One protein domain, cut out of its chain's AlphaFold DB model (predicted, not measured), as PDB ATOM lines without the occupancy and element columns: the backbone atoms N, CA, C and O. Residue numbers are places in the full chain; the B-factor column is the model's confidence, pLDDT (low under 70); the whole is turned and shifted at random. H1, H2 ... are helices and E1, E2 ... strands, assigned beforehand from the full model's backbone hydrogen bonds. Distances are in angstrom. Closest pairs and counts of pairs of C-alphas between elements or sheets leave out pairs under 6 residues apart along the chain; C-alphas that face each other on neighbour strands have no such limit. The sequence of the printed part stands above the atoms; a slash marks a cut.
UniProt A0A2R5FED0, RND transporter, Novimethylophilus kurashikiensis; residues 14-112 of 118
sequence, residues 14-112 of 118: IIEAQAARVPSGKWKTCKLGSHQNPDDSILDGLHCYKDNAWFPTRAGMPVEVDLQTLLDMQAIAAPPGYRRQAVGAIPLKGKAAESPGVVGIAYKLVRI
ATOM      1  N   ILE A  14     128.528 321.064 234.152       88.62
ATOM      2  CA  ILE A  14     129.901 320.634 234.448       88.62
ATOM      3  C   ILE A  14     129.832 319.483 235.446       88.62
ATOM      4  O   ILE A  14     129.108 319.572 236.436       88.62
ATOM      5  N   ILE A  15     130.604 318.422 235.209       88.88
ATOM      6  CA  ILE A  15     130.821 317.346 236.183       88.88
ATOM      7  C   ILE A  15     132.295 317.313 236.567       88.88
ATOM      8  O   ILE A  15     133.161 317.381 235.700       88.88
ATOM      9  N   GLU A  16     132.585 317.201 237.858       86.62
ATOM     10  CA  GLU A  16     133.950 316.990 238.335       86.62
ATOM     11  C   GLU A  16     134.351 315.521 238.171       86.62
ATOM     12  O   GLU A  16     133.581 314.622 238.502       86.62
ATOM     13  N   ALA A  17     135.563 315.277 237.685       82.50
ATOM     14  CA  ALA A  17     136.131 313.944 237.550       82.50
ATOM     15  C   ALA A  17     137.561 313.921 238.080       82.50
ATOM     16  O   ALA A  17     138.320 314.872 237.867       82.50
ATOM     17  N   GLN A  18     137.949 312.814 238.720       81.31
ATOM     18  CA  GLN A  18     139.343 312.616 239.090       81.31
ATOM     19  C   GLN A  18     140.170 312.204 237.871       81.31
ATOM     20  O   GLN A  18     140.117 311.050 237.436       81.31
ATOM     21  N   ALA A  19     140.905 313.139 237.277       80.69
ATOM     22  CA  ALA A  19     141.785 312.853 236.155       80.69
ATOM     23  C   ALA A  19     142.894 313.894 235.998       80.69
ATOM     24  O   ALA A  19     142.735 315.066 236.340       80.69
ATOM     25  N   ALA A  20     143.998 313.464 235.393       80.31
ATOM     26  CA  ALA A  20     145.105 314.323 234.996       80.31
ATOM     27  C   ALA A  20     145.272 314.299 233.474       80.31
ATOM     28  O   ALA A  20     145.174 313.244 232.843       80.31
ATOM     29  N   ARG A  21     145.539 315.459 232.869       81.62
ATOM     30  CA  ARG A  21     145.814 315.530 231.433       81.62
ATOM     31  C   ARG A  21     147.235 315.048 231.157       81.62
ATOM     32  O   ARG A  21     148.170 315.500 231.809       81.62
ATOM     33  N   VAL A  22     147.392 314.150 230.191       81.56
ATOM     34  CA  VAL A  22     148.701 313.606 229.788       81.56
ATOM     35  C   VAL A  22     149.208 314.263 228.495       81.56
ATOM     36  O   VAL A  22     148.396 314.802 227.736       81.56
ATOM     37  N   PRO A  23     150.524 314.210 228.193       77.25
ATOM     38  CA  PRO A  23     151.098 314.815 226.983       77.25
ATOM     39  C   PRO A  23     150.479 314.329 225.667       77.25
ATOM     40  O   PRO A  23     150.470 315.067 224.687       77.25
ATOM     41  N   SER A  24     149.902 313.121 225.648       81.31
ATOM     42  CA  SER A  24     149.164 312.577 224.499       81.31
ATOM     43  C   SER A  24     147.854 313.326 224.195       81.31
ATOM     44  O   SER A  24     147.192 313.039 223.201       81.31
ATOM     45  N   GLY A  25     147.442 314.264 225.055       81.12
ATOM     46  CA  GLY A  25     146.181 314.996 224.957       81.12
ATOM     47  C   GLY A  25     144.985 314.268 225.579       81.12
ATOM     48  O   GLY A  25     143.920 314.879 225.695       81.12
ATOM     49  N   LYS A  26     145.167 313.011 226.011       87.69
ATOM     50  CA  LYS A  26     144.184 312.189 226.734       87.69
ATOM     51  C   LYS A  26     144.138 312.515 228.235       87.69
ATOM     52  O   LYS A  26     144.860 313.386 228.727       87.69
ATOM     53  N   TRP A  27     143.285 311.795 228.956       85.56
ATOM     54  CA  TRP A  27     143.091 311.898 230.400       85.56
ATOM     55  C   TRP A  27     143.483 310.602 231.089       85.56
ATOM     56  O   TRP A  27     142.993 309.539 230.728       85.56
ATOM     57  N   LYS A  28     144.342 310.683 232.101       85.19
ATOM     58  CA  LYS A  28     144.709 309.561 232.962       85.19
ATOM     59  C   LYS A  28     143.777 309.546 234.175       85.19
ATOM     60  O   LYS A  28     143.736 310.523 234.920       85.19
ATOM     61  N   THR A  29     143.028 308.459 234.361       85.56
ATOM     62  CA  THR A  29     142.023 308.296 235.432       85.56
ATOM     63  C   THR A  29     141.977 306.854 235.950       85.56
ATOM     64  O   THR A  29     142.566 305.951 235.350       85.56
ATOM     65  N   CYS A  30     141.274 306.618 237.056       84.06
ATOM     66  CA  CYS A  30     141.021 305.283 237.590       84.06
ATOM     67  C   CYS A  30     139.733 304.680 237.034       84.06
ATOM     68  O   CYS A  30     138.799 305.394 236.684       84.06
ATOM     69  N   LYS A  31     139.686 303.347 236.921       82.69
ATOM     70  CA  LYS A  31     138.486 302.640 236.454       82.69
ATOM     71  C   LYS A  31     137.337 302.825 237.452       82.69
ATOM     72  O   LYS A  31     137.573 303.010 238.642       82.69
ATOM     73  N   LEU A  32     136.103 302.698 236.966       80.12
ATOM     74  CA  LEU A  32     134.898 302.656 237.801       80.12
ATOM     75  C   LEU A  32     135.065 301.675 238.977       80.12
ATOM     76  O   LEU A  32     135.507 300.543 238.774       80.12
ATOM     77  N   GLY A  33     134.707 302.114 240.188       74.94
ATOM     78  CA  GLY A  33     134.884 301.340 241.426       74.94
ATOM     79  C   GLY A  33     136.292 301.417 242.034       74.94
ATOM     80  O   GLY A  33     136.637 300.615 242.908       74.94
ATOM     81  N   SER A  34     137.131 302.332 241.539       77.94
ATOM     82  CA  SER A  34     138.440 302.629 242.111       77.94
ATOM     83  C   SER A  34     138.739 304.127 242.105       77.94
ATOM     84  O   SER A  34     138.320 304.847 241.199       77.94
ATOM     85  N   HIS A  35     139.519 304.579 243.080       74.62
ATOM     86  CA  HIS A  35     139.886 305.977 243.284       74.62
ATOM     87  C   HIS A  35     141.406 306.161 243.341       74.62
ATOM     88  O   HIS A  35     142.163 305.204 243.541       74.62
ATOM     89  N   GLN A  36     141.859 307.402 243.166       72.38
ATOM     90  CA  GLN A  36     143.224 307.787 243.519       72.38
ATOM     91  C   GLN A  36     143.257 308.130 245.009       72.38
ATOM     92  O   GLN A  36     142.339 308.775 245.514       72.38
ATOM     93  N   ASN A  37     144.287 307.670 245.721       65.88
ATOM     94  CA  ASN A  37     144.463 308.047 247.119       65.88
ATOM     95  C   ASN A  37     144.919 309.521 247.170       65.88
ATOM     96  O   ASN A  37     145.972 309.823 246.606       65.88
ATOM     97  N   PRO A  38     144.155 310.436 247.796       56.81
ATOM     98  CA  PRO A  38     144.510 311.855 247.858       56.81
ATOM     99  C   PRO A  38     145.801 312.119 248.649       56.81
ATOM    100  O   PRO A  38     146.461 313.125 248.397       56.81
ATOM    101  N   ASP A  39     146.184 311.210 249.552       57.38
ATOM    102  CA  ASP A  39     147.399 311.338 250.368       57.38
ATOM    103  C   ASP A  39     148.675 310.903 249.622       57.38
ATOM    104  O   ASP A  39     149.781 311.253 250.036       57.38
ATOM    105  N   ASP A  40     148.550 310.211 248.481       55.66
ATOM    106  CA  ASP A  40     149.665 309.778 247.614       55.66
ATOM    107  C   ASP A  40     150.216 310.950 246.762       55.66
ATOM    108  O   ASP A  40     150.571 310.815 245.591       55.66
ATOM    109  N   SER A  41     150.301 312.132 247.377       45.53
ATOM    110  CA  SER A  41     150.765 313.395 246.788       45.53
ATOM    111  C   SER A  41     152.239 313.394 246.361       45.53
ATOM    112  O   SER A  41     152.692 314.364 245.758       45.53
ATOM    113  N   ILE A  42     153.002 312.329 246.645       40.41
ATOM    114  CA  ILE A  42     154.466 312.382 246.561       40.41
ATOM    115  C   ILE A  42     155.068 311.601 245.387       40.41
ATOM    116  O   ILE A  42     156.138 312.003 244.947       40.41
ATOM    117  N   LEU A  43     154.436 310.582 244.782       39.22
ATOM    118  CA  LEU A  43     155.043 309.887 243.625       39.22
ATOM    119  C   LEU A  43     153.995 309.374 242.604       39.22
ATOM    120  O   LEU A  43     153.403 308.305 242.739       39.22
ATOM    121  N   ASP A  44     153.811 310.151 241.532       47.06
ATOM    122  CA  ASP A  44     153.367 309.748 240.181       47.06
ATOM    123  C   ASP A  44     151.912 309.324 239.899       47.06
ATOM    124  O   ASP A  44     151.591 309.041 238.733       47.06
ATOM    125  N   GLY A  45     150.999 309.287 240.879       55.06
ATOM    126  CA  GLY A  45     149.612 308.874 240.607       55.06
ATOM    127  C   GLY A  45     149.578 307.537 239.850       55.06
ATOM    128  O   GLY A  45     148.949 307.415 238.799       55.06
ATOM    129  N   LEU A  46     150.397 306.579 240.297       61.22
ATOM    130  CA  LEU A  46     150.667 305.316 239.601       61.22
ATOM    131  C   LEU A  46     149.596 304.262 239.844       61.22
ATOM    132  O   LEU A  46     149.488 303.331 239.052       61.22
ATOM    133  N   HIS A  47     148.809 304.384 240.910       72.94
ATOM    134  CA  HIS A  47     147.926 303.315 241.356       72.94
ATOM    135  C   HIS A  47     146.502 303.800 241.607       72.94
ATOM    136  O   HIS A  47     146.262 304.896 242.101       72.94
ATOM    137  N   CYS A  48     145.564 302.928 241.262       78.50
ATOM    138  CA  CYS A  48     144.166 303.026 241.635       78.50
ATOM    139  C   CYS A  48     143.909 302.096 242.811       78.50
ATOM    140  O   CYS A  48     144.440 300.983 242.848       78.50
ATOM    141  N   TYR A  49     143.069 302.525 243.741       77.12
ATOM    142  CA  TYR A  49     142.700 301.786 244.943       77.12
ATOM    143  C   TYR A  49     141.215 301.447 244.912       77.12
ATOM    144  O   TYR A  49     140.421 302.206 244.369       77.12
ATOM    145  N   LYS A  50     140.831 300.281 245.434       78.19
ATOM    146  CA  LYS A  50     139.423 299.860 245.453       78.19
ATOM    147  C   LYS A  50     138.611 300.745 246.393       78.19
ATOM    148  O   LYS A  50     139.034 300.978 247.525       78.19
ATOM    149  N   ASP A  51     137.428 301.152 245.950       67.94
ATOM    150  CA  ASP A  51     136.453 301.814 246.817       67.94
ATOM    151  C   ASP A  51     136.052 300.869 247.968       67.94
ATOM    152  O   ASP A  51     135.953 299.653 247.783       67.94
ATOM    153  N   ASN A  52     135.826 301.419 249.164       60.97
ATOM    154  CA  ASN A  52     135.355 300.702 250.362       60.97
ATOM    155  C   ASN A  52     136.297 299.639 250.960       60.97
ATOM    156  O   ASN A  52     135.851 298.780 251.722       60.97
ATOM    157  N   ALA A  53     137.595 299.689 250.672       59.78
ATOM    158  CA  ALA A  53     138.554 298.871 251.399       59.78
ATOM    159  C   ALA A  53     138.993 299.591 252.688       59.78
ATOM    160  O   ALA A  53     139.481 300.716 252.637       59.78
ATOM    161  N   TRP A  54     138.860 298.929 253.846       57.94
ATOM    162  CA  TRP A  54     139.373 299.423 255.143       57.94
ATOM    163  C   TRP A  54     140.896 299.669 255.122       57.94
ATOM    164  O   TRP A  54     141.425 300.399 255.953       57.94
ATOM    165  N   PHE A  55     141.585 299.077 254.140       61.97
ATOM    166  CA  PHE A  55     142.991 299.295 253.817       61.97
ATOM    167  C   PHE A  55     143.145 299.545 252.311       61.97
ATOM    168  O   PHE A  55     142.471 298.867 251.527       61.97
ATOM    169  N   PRO A  56     144.054 300.436 251.875       65.19
ATOM    170  CA  PRO A  56     144.255 300.757 250.466       65.19
ATOM    171  C   PRO A  56     144.696 299.512 249.685       65.19
ATOM    172  O   PRO A  56     145.862 299.127 249.656       65.19
ATOM    173  N   THR A  57     143.734 298.859 249.035       72.81
ATOM    174  CA  THR A  57     143.983 297.678 248.209       72.81
ATOM    175  C   THR A  57     144.138 298.129 246.770       72.81
ATOM    176  O   THR A  57     143.203 298.688 246.194       72.81
ATOM    177  N   ARG A  58     145.306 297.869 246.172       75.81
ATOM    178  CA  ARG A  58     145.569 298.214 244.770       75.81
ATOM    179  C   ARG A  58     144.544 297.527 243.854       75.81
ATOM    180  O   ARG A  58     144.412 296.306 243.847       75.81
ATOM    181  N   ALA A  59     143.821 298.336 243.089       75.25
ATOM    182  CA  ALA A  59     142.882 297.932 242.044       75.25
ATOM    183  C   ALA A  59     143.549 297.851 240.660       75.25
ATOM    184  O   ALA A  59     143.008 297.218 239.755       75.25
ATOM    185  N   GLY A  60     144.716 298.480 240.487       80.19
ATOM    186  CA  GLY A  60     145.487 298.461 239.245       80.19
ATOM    187  C   GLY A  60     146.219 299.775 238.985       80.19
ATOM    188  O   GLY A  60     146.405 300.578 239.898       80.19
ATOM    189  N   MET A  61     146.623 299.982 237.733       82.25
ATOM    190  CA  MET A  61     147.186 301.247 237.253       82.25
ATOM    191  C   MET A  61     146.082 302.126 236.637       82.25
ATOM    192  O   MET A  61     145.111 301.578 236.100       82.25
ATOM    193  N   PRO A  62     146.228 303.461 236.647       82.31
ATOM    194  CA  PRO A  62     145.354 304.348 235.896       82.31
ATOM    195  C   PRO A  62     145.389 304.058 234.403       82.31
ATOM    196  O   PRO A  62     146.398 303.621 233.848       82.31
ATOM    197  N   VAL A  63     144.275 304.354 233.754       86.50
ATOM    198  CA  VAL A  63     144.073 304.178 232.322       86.50
ATOM    199  C   VAL A  63     144.005 305.532 231.631       86.50
ATOM    200  O   VAL A  63     143.507 306.502 232.202       86.50
ATOM    201  N   GLU A  64     144.498 305.594 230.395       88.44
ATOM    202  CA  GLU A  64     144.284 306.751 229.529       88.44
ATOM    203  C   GLU A  64     142.961 306.615 228.780       88.44
ATOM    204  O   GLU A  64     142.724 305.632 228.078       88.44
ATOM    205  N   VAL A  65     142.123 307.634 228.895       89.62
ATOM    206  CA  VAL A  65     140.804 307.717 228.276       89.62
ATOM    207  C   VAL A  65     140.640 309.058 227.567       89.62
ATOM    208  O   VAL A  65     141.333 310.035 227.865       89.62
ATOM    209  N   ASP A  66     139.735 309.118 226.596       92.88
ATOM    210  CA  ASP A  66     139.305 310.401 226.045       92.88
ATOM    211  C   ASP A  66     138.312 311.107 226.988       92.88
ATOM    212  O   ASP A  66     137.853 310.556 227.992       92.88
ATOM    213  N   LEU A  67     138.000 312.367 226.680       90.00
ATOM    214  CA  LEU A  67     137.137 313.193 227.524       90.00
ATOM    215  C   LEU A  67     135.686 312.680 227.580       90.00
ATOM    216  O   LEU A  67     135.018 312.848 228.598       90.00
ATOM    217  N   GLN A  68     135.193 312.057 226.504       93.06
ATOM    218  CA  GLN A  68     133.835 311.511 226.456       93.06
ATOM    219  C   GLN A  68     133.729 310.264 227.338       93.06
ATOM    220  O   GLN A  68     132.825 310.160 228.155       93.06
ATOM    221  N   THR A  69     134.709 309.375 227.245       92.00
ATOM    222  CA  THR A  69     134.837 308.195 228.095       92.00
ATOM    223  C   THR A  69     134.951 308.604 229.561       92.00
ATOM    224  O   THR A  69     134.278 308.032 230.411       92.00
ATOM    225  N   LEU A  70     135.736 309.645 229.866       89.12
ATOM    226  CA  LEU A  70     135.844 310.171 231.227       89.12
ATOM    227  C   LEU A  70     134.495 310.680 231.770       89.12
ATOM    228  O   LEU A  70     134.189 310.456 232.941       89.12
ATOM    229  N   LEU A  71     133.685 311.334 230.930       91.12
ATOM    230  CA  LEU A  71     132.323 311.770 231.264       91.12
ATOM    231  C   LEU A  71     131.381 310.583 231.495       91.12
ATOM    232  O   LEU A  71     130.597 310.582 232.445       91.12
ATOM    233  N   ASP A  72     131.470 309.569 230.640       90.31
ATOM    234  CA  ASP A  72     130.632 308.373 230.710       90.31
ATOM    235  C   ASP A  72     130.956 307.514 231.941       90.31
ATOM    236  O   ASP A  72     130.067 306.860 232.485       90.31
ATOM    237  N   MET A  73     132.190 307.591 232.449       86.75
ATOM    238  CA  MET A  73     132.601 306.993 233.724       86.75
ATOM    239  C   MET A  73     132.018 307.702 234.956       86.75
ATOM    240  O   MET A  73     132.149 307.189 236.063       86.75
ATOM    241  N   GLN A  74     131.371 308.860 234.812       86.00
ATOM    242  CA  GLN A  74     130.737 309.534 235.947       86.00
ATOM    243  C   GLN A  74     129.344 308.954 236.200       86.00
ATOM    244  O   GLN A  74     128.536 308.852 235.273       86.00
ATOM    245  N   ALA A  75     129.036 308.662 237.468       77.19
ATOM    246  CA  ALA A  75     127.807 307.991 237.917       77.19
ATOM    247  C   ALA A  75     126.494 308.771 237.674       77.19
ATOM    248  O   ALA A  75     125.408 308.275 237.962       77.19
ATOM    249  N   ILE A  76     126.570 309.996 237.153       80.50
ATOM    250  CA  ILE A  76     125.408 310.844 236.881       80.50
ATOM    251  C   ILE A  76     124.795 310.437 235.539       80.50
ATOM    252  O   ILE A  76     125.325 310.766 234.486       80.50
ATOM    253  N   ALA A  77     123.666 309.733 235.545       82.56
ATOM    254  CA  ALA A  77     122.974 309.392 234.304       82.56
ATOM    255  C   ALA A  77     122.429 310.644 233.586       82.56
ATOM    256  O   ALA A  77     122.046 311.632 234.214       82.56
ATOM    257  N   ALA A  78     122.365 310.590 232.253       85.94
ATOM    258  CA  ALA A  78     121.626 311.588 231.485       85.94
ATOM    259  C   ALA A  78     120.110 311.412 231.718       85.94
ATOM    260  O   ALA A  78     119.662 310.277 231.917       85.94
ATOM    261  N   PRO A  79     119.301 312.483 231.639       87.75
ATOM    262  CA  PRO A  79     117.849 312.356 231.630       87.75
ATOM    263  C   PRO A  79     117.351 311.435 230.498       87.75
ATOM    264  O   PRO A  79     117.977 311.382 229.432       87.75
ATOM    265  N   PRO A  80     116.206 310.745 230.671       88.50
ATOM    266  CA  PRO A  80     115.627 309.902 229.627       88.50
ATOM    267  C   PRO A  80     115.437 310.653 228.303       88.50
ATOM    268  O   PRO A  80     114.928 311.771 228.276       88.50
ATOM    269  N   GLY A  81     115.837 310.029 227.193       88.38
ATOM    270  CA  GLY A  81     115.756 310.629 225.855       88.38
ATOM    271  C   GLY A  81     116.920 311.556 225.491       88.38
ATOM    272  O   GLY A  81     116.930 312.097 224.384       88.38
ATOM    273  N   TYR A  82     117.916 311.705 226.367       90.12
ATOM    274  CA  TYR A  82     119.131 312.478 226.122       90.12
ATOM    275  C   TYR A  82     120.384 311.630 226.351       90.12
ATOM    276  O   TYR A  82     120.384 310.673 227.119       90.12
ATOM    277  N   ARG A  83     121.483 312.007 225.695       90.44
ATOM    278  CA  ARG A  83     122.839 311.538 225.998       90.44
ATOM    279  C   ARG A  83     123.719 312.724 226.367       90.44
ATOM    280  O   ARG A  83     123.544 313.812 225.821       90.44
ATOM    281  N   ARG A  84     124.692 312.510 227.251       92.12
ATOM    282  CA  ARG A  84     125.703 313.527 227.553       92.12
ATOM    283  C   ARG A  84     126.778 313.498 226.471       92.12
ATOM    284  O   ARG A  84     127.244 312.429 226.084       92.12
ATOM    285  N   GLN A  85     127.168 314.664 225.983       92.56
ATOM    286  CA  GLN A  85     128.294 314.825 225.078       92.56
ATOM    287  C   GLN A  85     129.299 315.785 225.704       92.56
ATOM    288  O   GLN A  85     128.948 316.927 225.991       92.56
ATOM    289  N   ALA A  86     130.537 315.335 225.880       91.62
ATOM    290  CA  ALA A  86     131.625 316.180 226.340       91.62
ATOM    291  C   ALA A  86     131.886 317.305 225.325       91.62
ATOM    292  O   ALA A  86     132.011 317.062 224.123       91.62
ATOM    293  N   VAL A  87     131.951 318.537 225.824       90.88
ATOM    294  CA  VAL A  87     132.220 319.753 225.040       90.88
ATOM    295  C   VAL A  87     133.640 320.245 225.298       90.88
ATOM    296  O   VAL A  87     134.313 320.702 224.378       90.88
ATOM    297  N   GLY A  88     134.129 320.112 226.530       88.62
ATOM    298  CA  GLY A  88     135.477 320.539 226.879       88.62
ATOM    299  C   GLY A  88     135.841 320.238 228.324       88.62
ATOM    300  O   GLY A  88     134.991 319.890 229.141       88.62
ATOM    301  N   ALA A  89     137.129 320.362 228.624       87.56
ATOM    302  CA  ALA A  89     137.640 320.286 229.982       87.56
ATOM    303  C   ALA A  89     137.885 321.697 230.518       87.56
ATOM    304  O   ALA A  89     138.491 322.529 229.840       87.56
ATOM    305  N   ILE A  90     137.433 321.946 231.739       83.56
ATOM    306  CA  ILE A  90     137.555 323.202 232.461       83.56
ATOM    307  C   ILE A  90     138.489 322.965 233.653       83.56
ATOM    308  O   ILE A  90     138.210 322.100 234.491       83.56
ATOM    309  N   PRO A  91     139.598 323.718 233.761       75.19
ATOM    310  CA  PRO A  91     140.419 323.689 234.959       75.19
ATOM    311  C   PRO A  91     139.636 324.323 236.114       75.19
ATOM    312  O   PRO A  91     139.244 325.488 236.046       75.19
ATOM    313  N   LEU A  92     139.402 323.561 237.181       70.38
ATOM    314  CA  LEU A  92     138.706 324.058 238.366       70.38
ATOM    315  C   LEU A  92     139.716 324.790 239.258       70.38
ATOM    316  O   LEU A  92     140.486 324.171 239.989       70.38
ATOM    317  N   LYS A  93     139.752 326.126 239.175       56.97
ATOM    318  CA  LYS A  93     140.550 326.948 240.097       56.97
ATOM    319  C   LYS A  93     139.908 326.927 241.488       56.97
ATOM    320  O   LYS A  93     138.707 327.135 241.605       56.97
ATOM    321  N   GLY A  94     140.710 326.737 242.536       48.69
ATOM    322  CA  GLY A  94     140.275 326.908 243.932       48.69
ATOM    323  C   GLY A  94     140.140 325.623 244.754       48.69
ATOM    324  O   GLY A  94     140.136 325.708 245.977       48.69
ATOM    325  N   LYS A  95     140.151 324.436 244.135       47.09
ATOM    326  CA  LYS A  95     140.488 323.186 244.838       47.09
ATOM    327  C   LYS A  95     141.998 322.986 244.752       47.09
ATOM    328  O   LYS A  95     142.430 322.195 243.937       47.09
ATOM    329  N   ALA A  96     142.739 323.818 245.493       37.00
ATOM    330  CA  ALA A  96     144.202 323.932 245.554       37.00
ATOM    331  C   ALA A  96     144.932 323.792 244.203       37.00
ATOM    332  O   ALA A  96     144.946 322.745 243.568       37.00
ATOM    333  N   ALA A  97     145.701 324.806 243.818       35.00
ATOM    334  CA  ALA A  97     146.678 324.706 242.728       35.00
ATOM    335  C   ALA A  97     147.786 323.632 242.957       35.00
ATOM    336  O   ALA A  97     148.760 323.595 242.216       35.00
ATOM    337  N   GLU A  98     147.613 322.754 243.951       38.69
ATOM    338  CA  GLU A  98     148.488 321.671 244.396       38.69
ATOM    339  C   GLU A  98     147.756 320.323 244.560       38.69
ATOM    340  O   GLU A  98     148.379 319.361 244.992       38.69
ATOM    341  N   SER A  99     146.467 320.201 244.206       46.16
ATOM    342  CA  SER A  99     145.818 318.884 244.069       46.16
ATOM    343  C   SER A  99     145.804 318.465 242.596       46.16
ATOM    344  O   SER A  99     144.817 318.707 241.893       46.16
ATOM    345  N   PRO A 100     146.890 317.862 242.075       53.03
ATOM    346  CA  PRO A 100     146.840 317.212 240.777       53.03
ATOM    347  C   PRO A 100     145.731 316.158 240.815       53.03
ATOM    348  O   PRO A 100     145.723 315.294 241.684       53.03
ATOM    349  N   GLY A 101     144.789 316.231 239.873       63.31
ATOM    350  CA  GLY A 101     143.862 315.125 239.651       63.31
ATOM    351  C   GLY A 101     142.376 315.421 239.750       63.31
ATOM    352  O   GLY A 101     141.638 314.451 239.770       63.31
ATOM    353  N   VAL A 102     141.892 316.672 239.760       75.00
ATOM    354  CA  VAL A 102     140.453 316.957 239.548       75.00
ATOM    355  C   VAL A 102     140.250 317.915 238.373       75.00
ATOM    356  O   VAL A 102     140.839 318.992 238.318       75.00
ATOM    357  N   VAL A 103     139.386 317.529 237.432       82.31
ATOM    358  CA  VAL A 103     139.025 318.311 236.244       82.31
ATOM    359  C   VAL A 103     137.511 318.473 236.146       82.31
ATOM    360  O   VAL A 103     136.762 317.538 236.415       82.31
ATOM    361  N   GLY A 104     137.048 319.653 235.731       87.88
ATOM    362  CA  GLY A 104     135.656 319.859 235.344       87.88
ATOM    363  C   GLY A 104     135.444 319.446 233.892       87.88
ATOM    364  O   GLY A 104     136.164 319.895 233.008       87.88
ATOM    365  N   ILE A 105     134.454 318.613 233.611       90.62
ATOM    366  CA  ILE A 105     134.064 318.225 232.256       90.62
ATOM    367  C   ILE A 105     132.777 318.960 231.915       90.62
ATOM    368  O   ILE A 105     131.716 318.644 232.454       90.62
ATOM    369  N   ALA A 106     132.869 319.937 231.016       91.62
ATOM    370  CA  ALA A 106     131.701 320.588 230.447       91.62
ATOM    371  C   ALA A 106     131.023 319.634 229.462       91.62
ATOM    372  O   ALA A 106     131.679 319.081 228.572       91.62
ATOM    373  N   TYR A 107     129.713 319.454 229.600       92.25
ATOM    374  CA  TYR A 107     128.926 318.592 228.727       92.25
ATOM    375  C   TYR A 107     127.646 319.278 228.258       92.25
ATOM    376  O   TYR A 107     127.145 320.204 228.889       92.25
ATOM    377  N   LYS A 108     127.097 318.772 227.156       92.38
ATOM    378  CA  LYS A 108     125.762 319.104 226.659       92.38
ATOM    379  C   LYS A 108     124.865 317.872 226.608       92.38
ATOM    380  O   LYS A 108     125.355 316.749 226.467       92.38
ATOM    381  N   LEU A 109     123.562 318.069 226.694       90.50
ATOM    382  CA  LEU A 109     122.527 317.060 226.550       90.50
ATOM    383  C   LEU A 109     122.047 317.044 225.102       90.50
ATOM    384  O   LEU A 109     121.400 317.962 224.609       90.50
ATOM    385  N   VAL A 110     122.352 315.957 224.403       90.12
ATOM    386  CA  VAL A 110     121.930 315.748 223.019       90.12
ATOM    387  C   VAL A 110     120.743 314.805 223.011       90.12
ATOM    388  O   VAL A 110     120.824 313.708 223.561       90.12
ATOM    389  N   ARG A 111     119.640 315.214 222.379       89.12
ATOM    390  CA  ARG A 111     118.455 314.365 222.243       89.12
ATOM    391  C   ARG A 111     118.805 313.115 221.436       89.12
ATOM    392  O   ARG A 111     119.408 313.205 220.369       89.12
ATOM    393  N   ILE A 112     118.427 311.951 221.948       84.50
ATOM    394  CA  ILE A 112     118.535 310.694 221.213       84.50
ATOM    395  C   ILE A 112     117.360 310.690 220.240       84.50
ATOM    396  O   ILE A 112     116.223 310.416 220.627       84.50
TER     397      ILE A 112
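This is residues 14 to 112 of the 118 residues of the protein "RND transporter" of Novimethylophilus kurashikiensis (UniProt A0A2R5FED0). A strongly twisted sheet of five antiparallel strands curls like part of a barrel round one short helix, H1. The long hairpin E6 and E7 makes one end of the longest axis, and a small two-stranded sheet, E3 and E4, lies toward the other end with the loop of residues 30 to 47. The printed part has 99 residues, with the named elements in the order E1, E2, E3, E4, E5, H1, E6, E7; the large sheet runs E5, E2, E1, E7, E6. The class is mostly strand, though under half of the residues are in named elements. The whole is compact, with a radius of gyration of the C-alphas of 14.2 A, and only just elongated, spanning 42 by 28 by 26 A.

E1, residues 14 to 21, bends by 85 degrees at residue 18, and its pairing is staggered: residues 14 to 18 pair with E7, residues 102 to 111, and residues 19 to 21 with E2, residues 27 to 29. E1 and E2 form a hairpin, with N 28 and O 20 2.8 A apart, within hydrogen-bond range. E1 and E7 are antiparallel, with N 17 and O 103 at 2.9 A. E3, residues 48 to 50, and E4, residues 58 to 60, form a hairpin, with N 48 and O 60 at 2.8 A; residues 34 to 35 pair with residues 49 to 50 of E3, antiparallel. E4 runs on into E5, residues 63 to 65, across a break of 2 residues, at 48 degrees. E5 is an edge strand, antiparallel to E2, with N 29 and O 63 at 3.0 A. H1, residues 67 to 72, is on the five-stranded sheet, and every O i to N i+4 pair in it is within hydrogen-bond range. E6, residues 82 to 90, is the other edge strand; its closest C-alphas to H1 are those of Ala 86 and Gln 68, 5.2 A apart. E6 and E7 form a hairpin, with N 85 and O 108 at 2.8 A. E3 and H1 are apart.

E1 begins at C-alpha 14, (129.901, 320.634, 234.448), and is 17.0 A long. H1 begins at C-alpha 67, (137.137, 313.193, 227.524). E6 is 22.2 A long and bends by 54 degrees at residue 87. E7 is 28.1 A long and ends at C-alpha 111, (118.455, 314.365, 222.243).

The two C-alphas farthest apart, those of Ile 42 and Ile 112, are 44.0 A apart. The printed part has no cut. The links E2 to E3 and E6 to E7 are long. The mean pLDDT of the printed part is 76.4, and it is under 70 in residues 37 to 46, 51 to 56 and 93 to 101 of this model.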